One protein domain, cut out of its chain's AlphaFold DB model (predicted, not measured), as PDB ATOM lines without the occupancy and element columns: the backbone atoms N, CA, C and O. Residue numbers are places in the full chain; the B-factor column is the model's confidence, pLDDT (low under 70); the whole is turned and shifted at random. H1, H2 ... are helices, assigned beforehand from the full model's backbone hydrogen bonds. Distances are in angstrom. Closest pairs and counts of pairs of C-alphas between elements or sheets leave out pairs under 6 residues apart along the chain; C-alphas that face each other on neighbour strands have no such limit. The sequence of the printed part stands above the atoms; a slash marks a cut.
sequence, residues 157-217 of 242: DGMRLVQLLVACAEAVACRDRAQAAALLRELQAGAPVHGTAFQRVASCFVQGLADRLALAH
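This is residues 157 to 217 of the 242 residues of an uncharacterized protein of Zea mays (UniProt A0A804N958). What is the main picture? Three helices, H1, H2 and H3, lie side by side in an elongated up-and-down bundle, each running against the one before it, and their centres make a triangle. Each helix packs on both others, and the two links turn round at opposite ends of the bundle. What is it made of? The printed part has 61 residues, with three named helices in the order H1, H2, H3, no named strand, and the class all helix. How large is it? It is compact, with a radius of gyration of the C-alphas of 10.8 A, and spans 31 by 18 by 14 A.

How do H1, residues 157 to 173, and H2, residues 177 to 190, stand? They form a helical hairpin and touch, the closest C-alphas being those of Ala 171 and Ala 180, 5.1 A apart. They run opposite ways at a shallow tilt of 21 degrees. Where does H3, residues 197 to 215, come in? It forms a second helical hairpin with H2, opposite ways at a shallow tilt of 23 degrees, and the two touch, with the C-alphas of Leu 184 and Val 206 closest at 6.6 A. H3 also touches H1, the closest C-alphas being those of Val 172 and Leu 213, 6.4 A apart, and runs the same way at a shallow tilt of 14 degrees. What do the backbones show? In H1, H2 and H3 every O i to N i+4 pair is within hydrogen-bond range.

Where does H1 begin, and how long is it? C-alpha 157 is at (178.965, 162.160, 168.485), and H1 measures 24.3 A from first to last C-alpha. How long are the others? H2 measures 19.7 A and H3, the longest by residues with 19, measures 27.9 A. Where does H3 end? C-alpha 215 is at (174.873, 147.791, 142.958).

Which C-alphas are farthest apart? Those of Thr 196 and His 217, at 32.0 A. Is there a cut or a long link? The printed part has no cut; the link from H1 to H2 is tight and that from H2 to H3 is short. Where is confidence low? The mean pLDDT of the printed part is 88.7, and residues 216 to 217 are under 70.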
ATOM      1  N   ASP A 157     178.618 162.215 169.906       79.62
ATOM      2  CA  ASP A 157     178.965 162.160 168.485       79.62
ATOM      3  C   ASP A 157     179.045 160.714 167.977       79.62
ATOM      4  O   ASP A 157     178.562 160.414 166.888       79.62
ATOM      5  N   GLY A 158     179.582 159.792 168.786       84.81
ATOM      6  CA  GLY A 158     179.595 158.362 168.469       84.81
ATOM      7  C   GLY A 158     178.189 157.766 168.379       84.81
ATOM      8  O   GLY A 158     177.871 157.098 167.396       84.81
ATOM      9  N   MET A 159     177.324 158.053 169.357       88.25
ATOM     10  CA  MET A 159     175.940 157.560 169.361       88.25
ATOM     11  C   MET A 159     175.124 158.110 168.184       88.25
ATOM     12  O   MET A 159     174.411 157.354 167.525       88.25
ATOM     13  N   ARG A 160     175.275 159.399 167.860       89.94
ATOM     14  CA  ARG A 160     174.645 160.004 166.675       89.94
ATOM     15  C   ARG A 160     175.084 159.296 165.391       89.94
ATOM     16  O   ARG A 160     174.272 159.035 164.509       89.94
ATOM     17  N   LEU A 161     176.364 158.951 165.300       90.69
ATOM     18  CA  LEU A 161     176.929 158.274 164.140       90.69
ATOM     19  C   LEU A 161     176.435 156.814 164.027       90.69
ATOM     20  O   LEU A 161     176.163 156.358 162.919       90.69
ATOM     21  N   VAL A 162     176.216 156.108 165.149       93.06
ATOM     22  CA  VAL A 162     175.524 154.797 165.168       93.06
ATOM     23  C   VAL A 162     174.099 154.926 164.632       93.06
ATOM     24  O   VAL A 162     173.710 154.166 163.750       93.06
ATOM     25  N   GLN A 163     173.325 155.887 165.142       94.25
ATOM     26  CA  GLN A 163     171.931 156.084 164.731       94.25
ATOM     27  C   GLN A 163     171.821 156.365 163.229       94.25
ATOM     28  O   GLN A 163     171.000 155.754 162.547       94.25
ATOM     29  N   LEU A 164     172.698 157.219 162.696       93.94
ATOM     30  CA  LEU A 164     172.761 157.502 161.263       93.94
ATOM     31  C   LEU A 164     173.118 156.261 160.431       93.94
ATOM     32  O   LEU A 164     172.523 156.047 159.377       93.94
ATOM     33  N   LEU A 165     174.053 155.422 160.894       95.19
ATOM     34  CA  LEU A 165     174.407 154.170 160.214       95.19
ATOM     35  C   LEU A 165     173.225 153.197 160.159       95.19
ATOM     36  O   LEU A 165     172.984 152.599 159.111       95.19
ATOM     37  N   VAL A 166     172.482 153.063 161.261       95.06
ATOM     38  CA  VAL A 166     171.293 152.198 161.336       95.06
ATOM     39  C   VAL A 166     170.194 152.715 160.410       95.06
ATOM     40  O   VAL A 166     169.719 151.958 159.566       95.06
ATOM     41  N   ALA A 167     169.860 154.005 160.487       94.50
ATOM     42  CA  ALA A 167     168.855 154.619 159.617       94.50
ATOM     43  C   ALA A 167     169.235 154.508 158.131       94.50
ATOM     44  O   ALA A 167     168.388 154.255 157.274       94.50
ATOM     45  N   CYS A 168     170.523 154.658 157.802       93.56
ATOM     46  CA  CYS A 168     171.000 154.507 156.430       93.56
ATOM     47  C   CYS A 168     170.910 153.052 155.956       93.56
ATOM     48  O   CYS A 168     170.535 152.803 154.811       93.56
ATOM     49  N   ALA A 169     171.252 152.086 156.810       94.94
ATOM     50  CA  ALA A 169     171.127 150.670 156.486       94.94
ATOM     51  C   ALA A 169     169.661 150.268 156.259       94.94
ATOM     52  O   ALA A 169     169.376 149.531 155.315       94.94
ATOM     53  N   GLU A 170     168.742 150.800 157.066       94.00
ATOM     54  CA  GLU A 170     167.298 150.627 156.897       94.00
ATOM     55  C   GLU A 170     166.818 151.206 155.561       94.00
ATOM     56  O   GLU A 170     166.207 150.490 154.772       94.00
ATOM     57  N   ALA A 171     167.180 152.451 155.237       91.88
ATOM     58  CA  ALA A 171     166.835 153.075 153.958       91.88
ATOM     59  C   ALA A 171     167.345 152.261 152.750       91.88
ATOM     60  O   ALA A 171     166.630 152.053 151.766       91.88
ATOM     61  N   VAL A 172     168.578 151.738 152.838       90.19
ATOM     62  CA  VAL A 172     169.171 150.862 151.813       90.19
ATOM     63  C   VAL A 172     168.418 149.530 151.707       90.19
ATOM     64  O   VAL A 172     168.239 149.027 150.592       90.19
ATOM     65  N   ALA A 173     167.948 148.968 152.824       89.69
ATOM     66  CA  ALA A 173     167.131 147.753 152.848       89.69
ATOM     67  C   ALA A 173     165.734 147.986 152.245       89.69
ATOM     68  O   ALA A 173     165.282 147.182 151.429       89.69
ATOM     69  N   CYS A 174     165.109 149.125 152.552       90.88
ATOM     70  CA  CYS A 174     163.823 149.568 152.005       90.88
ATOM     71  C   CYS A 174     163.900 150.036 150.541       90.88
ATOM     72  O   CYS A 174     162.874 150.332 149.934       90.88
ATOM     73  N   ARG A 175     165.103 150.083 149.946       87.50
ATOM     74  CA  ARG A 175     165.371 150.577 148.581       87.50
ATOM     75  C   ARG A 175     164.984 152.047 148.358       87.50
ATOM     76  O   ARG A 175     164.872 152.472 147.205       87.50
ATOM     77  N   ASP A 176     164.870 152.836 149.426       89.81
ATOM     78  CA  ASP A 176     164.662 154.281 149.335       89.81
ATOM     79  C   ASP A 176     165.991 154.979 149.022       89.81
ATOM     80  O   ASP A 176     166.810 155.285 149.893       89.81
ATOM     81  N   ARG A 177     166.226 155.216 147.728       86.81
ATOM     82  CA  ARG A 177     167.468 155.834 147.251       86.81
ATOM     83  C   ARG A 177     167.615 157.288 147.663       86.81
ATOM     84  O   ARG A 177     168.743 157.726 147.877       86.81
ATOM     85  N   ALA A 178     166.516 158.034 147.717       90.12
ATOM     86  CA  ALA A 178     166.568 159.454 148.028       90.12
ATOM     87  C   ALA A 178     166.952 159.641 149.499       90.12
ATOM     88  O   ALA A 178     167.885 160.389 149.805       90.12
ATOM     89  N   GLN A 179     166.307 158.881 150.387       91.88
ATOM     90  CA  GLN A 179     166.620 158.890 151.809       91.88
ATOM     91  C   GLN A 179     168.025 158.332 152.083       91.88
ATOM     92  O   GLN A 179     168.803 158.959 152.803       91.88
ATOM     93  N   ALA A 180     168.399 157.205 151.466       92.25
ATOM     94  CA  ALA A 180     169.730 156.623 151.642       92.25
ATOM     95  C   ALA A 180     170.843 157.577 151.175       92.25
ATOM     96  O   ALA A 180     171.847 157.739 151.865       92.25
ATOM     97  N   ALA A 181     170.663 158.260 150.039       90.88
ATOM     98  CA  ALA A 181     171.638 159.232 149.549       90.88
ATOM     99  C   ALA A 181     171.773 160.447 150.482       90.88
ATOM    100  O   ALA A 181     172.885 160.927 150.696       90.88
ATOM    101  N   ALA A 182     170.669 160.934 151.059       93.50
ATOM    102  CA  ALA A 182     170.706 162.026 152.031       93.50
ATOM    103  C   ALA A 182     171.472 161.625 153.304       93.50
ATOM    104  O   ALA A 182     172.381 162.341 153.730       93.50
ATOM    105  N   LEU A 183     171.178 160.441 153.849       93.31
ATOM    106  CA  LEU A 183     171.837 159.919 155.048       93.31
ATOM    107  C   LEU A 183     173.321 159.607 154.820       93.31
ATOM    108  O   LEU A 183     174.146 159.885 155.690       93.31
ATOM    109  N   LEU A 184     173.696 159.100 153.641       91.94
ATOM    110  CA  LEU A 184     175.102 158.880 153.285       91.94
ATOM    111  C   LEU A 184     175.902 160.184 153.279       91.94
ATOM    112  O   LEU A 184     177.045 160.193 153.733       91.94
ATOM    113  N   ARG A 185     175.319 161.295 152.815       91.75
ATOM    114  CA  ARG A 185     175.991 162.606 152.844       91.75
ATOM    115  C   ARG A 185     176.211 163.095 154.270       91.75
ATOM    116  O   ARG A 185     177.276 163.630 154.571       91.75
ATOM    117  N   GLU A 186     175.233 162.888 155.149       91.44
ATOM    118  CA  GLU A 186     175.364 163.249 156.562       91.44
ATOM    119  C   GLU A 186     176.431 162.393 157.263       91.44
ATOM    120  O   GLU A 186     177.290 162.914 157.977       91.44
ATOM    121  N   LEU A 187     176.454 161.090 156.978       91.00
ATOM    122  CA  LEU A 187     177.472 160.179 157.490       91.00
ATOM    123  C   LEU A 187     178.881 160.515 156.991       91.00
ATOM    124  O   LEU A 187     179.825 160.456 157.774       91.00
ATOM    125  N   GLN A 188     179.044 160.899 155.724       89.81
ATOM    126  CA  GLN A 188     180.343 161.310 155.177       89.81
ATOM    127  C   GLN A 188     180.888 162.575 155.854       89.81
ATOM    128  O   GLN A 188     182.098 162.689 156.050       89.81
ATOM    129  N   ALA A 189     180.011 163.499 156.259       87.38
ATOM    130  CA  ALA A 189     180.403 164.673 157.035       87.38
ATOM    131  C   ALA A 189     180.757 164.322 158.494       87.38
ATOM    132  O   ALA A 189     181.671 164.916 159.066       87.38
ATOM    133  N   GLY A 190     180.058 163.351 159.095       81.56
ATOM    134  CA  GLY A 190     180.260 162.927 160.486       81.56
ATOM    135  C   GLY A 190     181.377 161.896 160.712       81.56
ATOM    136  O   GLY A 190     181.877 161.778 161.834       81.56
ATOM    137  N   ALA A 191     181.789 161.162 159.673       84.94
ATOM    138  CA  ALA A 191     182.767 160.071 159.733       84.94
ATOM    139  C   ALA A 191     184.023 160.330 158.867       84.94
ATOM    140  O   ALA A 191     184.301 159.571 157.932       84.94
ATOM    141  N   PRO A 192     184.822 161.376 159.155       78.00
ATOM    142  CA  PRO A 192     186.075 161.603 158.445       78.00
ATOM    143  C   PRO A 192     187.084 160.472 158.712       78.00
ATOM    144  O   PRO A 192     187.273 160.036 159.850       78.00
ATOM    145  N   VAL A 193     187.811 160.047 157.673       76.19
ATOM    146  CA  VAL A 193     188.827 158.969 157.744       76.19
ATOM    147  C   VAL A 193     190.007 159.283 158.676       76.19
ATOM    148  O   VAL A 193     190.652 158.372 159.191       76.19
ATOM    149  N   HIS A 194     190.263 160.564 158.951       74.00
ATOM    150  CA  HIS A 194     191.281 161.026 159.906       74.00
ATOM    151  C   HIS A 194     190.719 161.241 161.327       74.00
ATOM    152  O   HIS A 194     191.363 161.872 162.160       74.00
ATOM    153  N   GLY A 195     189.511 160.743 161.603       81.94
ATOM    154  CA  GLY A 195     188.797 160.947 162.861       81.94
ATOM    155  C   GLY A 195     189.139 159.957 163.979       81.94
ATOM    156  O   GLY A 195     190.138 159.227 163.950       81.94
ATOM    157  N   THR A 196     188.262 159.917 164.984       86.44
ATOM    158  CA  THR A 196     188.302 158.966 166.102       86.44
ATOM    159  C   THR A 196     188.262 157.514 165.611       86.44
ATOM    160  O   THR A 196     187.891 157.223 164.473       86.44
ATOM    161  N   ALA A 197     188.629 156.561 166.475       88.69
ATOM    162  CA  ALA A 197     188.571 155.140 166.120       88.69
ATOM    163  C   ALA A 197     187.175 154.717 165.623       88.69
ATOM    164  O   ALA A 197     187.078 153.978 164.647       88.69
ATOM    165  N   PHE A 198     186.114 155.248 166.241       87.25
ATOM    166  CA  PHE A 198     184.736 154.977 165.839       87.25
ATOM    167  C   PHE A 198     184.387 155.597 164.478       87.25
ATOM    168  O   PHE A 198     183.783 154.931 163.644       87.25
ATOM    169  N   GLN A 199     184.843 156.823 164.200       90.31
ATOM    170  CA  GLN A 199     184.648 157.466 162.894       90.31
ATOM    171  C   GLN A 199     185.331 156.701 161.757       90.31
ATOM    172  O   GLN A 199     184.758 156.576 160.680       90.31
ATOM    173  N   ARG A 200     186.516 156.124 161.995       91.81
ATOM    174  CA  ARG A 200     187.183 155.273 160.994       91.81
ATOM    175  C   ARG A 200     186.384 154.010 160.687       91.81
ATOM    176  O   ARG A 200     186.234 153.656 159.524       91.81
ATOM    177  N   VAL A 201     185.837 153.365 161.716       92.12
ATOM    178  CA  VAL A 201     184.959 152.198 161.552       92.12
ATOM    179  C   VAL A 201     183.684 152.583 160.796       92.12
ATOM    180  O   VAL A 201     183.325 151.923 159.824       92.12
ATOM    181  N   ALA A 202     183.041 153.687 161.179       92.25
ATOM    182  CA  ALA A 202     181.869 154.210 160.486       92.25
ATOM    183  C   ALA A 202     182.160 154.540 159.015       92.25
ATOM    184  O   ALA A 202     181.348 154.221 158.158       92.25
ATOM    185  N   SER A 203     183.335 155.090 158.700       91.31
ATOM    186  CA  SER A 203     183.747 155.363 157.319       91.31
ATOM    187  C   SER A 203     183.794 154.090 156.461       91.31
ATOM    188  O   SER A 203     183.310 154.096 155.329       91.31
ATOM    189  N   CYS A 204     184.265 152.966 157.014       92.88
ATOM    190  CA  CYS A 204     184.201 151.672 156.328       92.88
ATOM    191  C   CYS A 204     182.754 151.219 156.072       92.88
ATOM    192  O   CYS A 204     182.450 150.714 154.992       92.88
ATOM    193  N   PHE A 205     181.850 151.421 157.038       93.69
ATOM    194  CA  PHE A 205     180.430 151.104 156.857       93.69
ATOM    195  C   PHE A 205     179.773 151.979 155.787       93.69
ATOM    196  O   PHE A 205     179.039 151.461 154.949       93.69
ATOM    197  N   VAL A 206     180.065 153.280 155.772       93.62
ATOM    198  CA  VAL A 206     179.562 154.225 154.763       93.62
ATOM    199  C   VAL A 206     179.969 153.796 153.360       93.62
ATOM    200  O   VAL A 206     179.127 153.798 152.464       93.62
ATOM    201  N   GLN A 207     181.225 153.376 153.176       92.56
ATOM    202  CA  GLN A 207     181.692 152.867 151.889       92.56
ATOM    203  C   GLN A 207     180.910 151.616 151.468       92.56
ATOM    204  O   GLN A 207     180.363 151.575 150.370       92.56
ATOM    205  N   GLY A 208     180.765 150.635 152.363       93.12
ATOM    206  CA  GLY A 208     180.012 149.413 152.061       93.12
ATOM    207  C   GLY A 208     178.522 149.657 151.778       93.12
ATOM    208  O   GLY A 208     177.931 148.974 150.941       93.12
ATOM    209  N   LEU A 209     177.904 150.637 152.444       93.19
ATOM    210  CA  LEU A 209     176.518 151.042 152.190       93.19
ATOM    211  C   LEU A 209     176.376 151.763 150.843       93.19
ATOM    212  O   LEU A 209     175.427 151.485 150.108       93.19
ATOM    213  N   ALA A 210     177.325 152.634 150.490       91.56
ATOM    214  CA  ALA A 210     177.361 153.305 149.194       91.56
ATOM    215  C   ALA A 210     177.521 152.302 148.039       91.56
ATOM    216  O   ALA A 210     176.773 152.373 147.063       91.56
ATOM    217  N   ASP A 211     178.410 151.316 148.185       90.88
ATOM    218  CA  ASP A 211     178.618 150.268 147.182       90.88
ATOM    219  C   ASP A 211     177.344 149.428 146.987       90.88
ATOM    220  O   ASP A 211     176.928 149.153 145.861       90.88
ATOM    221  N   ARG A 212     176.655 149.070 148.081       89.25
ATOM    222  CA  ARG A 212     175.368 148.355 148.015       89.25
ATOM    223  C   ARG A 212     174.267 149.178 147.350       89.25
ATOM    224  O   ARG A 212     173.454 148.614 146.615       89.25
ATOM    225  N   LEU A 213     174.226 150.486 147.595       87.19
ATOM    226  CA  LEU A 213     173.272 151.392 146.955       87.19
ATOM    227  C   LEU A 213     173.551 151.529 145.449       87.19
ATOM    228  O   LEU A 213     172.607 151.553 144.654       87.19
ATOM    229  N   ALA A 214     174.830 151.557 145.063       84.44
ATOM    230  CA  ALA A 214     175.272 151.579 143.673       84.44
ATOM    231  C   ALA A 214     174.940 150.267 142.946       84.44
ATOM    232  O   ALA A 214     174.330 150.311 141.886       84.44
ATOM    233  N   LEU A 215     175.223 149.100 143.539       78.44
ATOM    234  CA  LEU A 215     174.873 147.791 142.958       78.44
ATOM    235  C   LEU A 215     173.363 147.582 142.816       78.44
ATOM    236  O   LEU A 215     172.911 146.903 141.897       78.44
ATOM    237  N   ALA A 216     172.563 148.159 143.715       68.75
ATOM    238  CA  ALA A 216     171.113 148.111 143.590       68.75
ATOM    239  C   ALA A 216     170.624 148.822 142.320       68.75
ATOM    240  O   ALA A 216     169.505 148.567 141.873       68.75
ATOM    241  N   HIS A 217     171.409 149.761 141.780       58.06
ATOM    242  CA  HIS A 217     171.162 150.434 140.514       58.06
ATOM    243  C   HIS A 217     172.073 149.836 139.432       58.06
ATOM    244  O   HIS A 217     173.163 150.361 139.200       58.06
TER     245      HIS A 217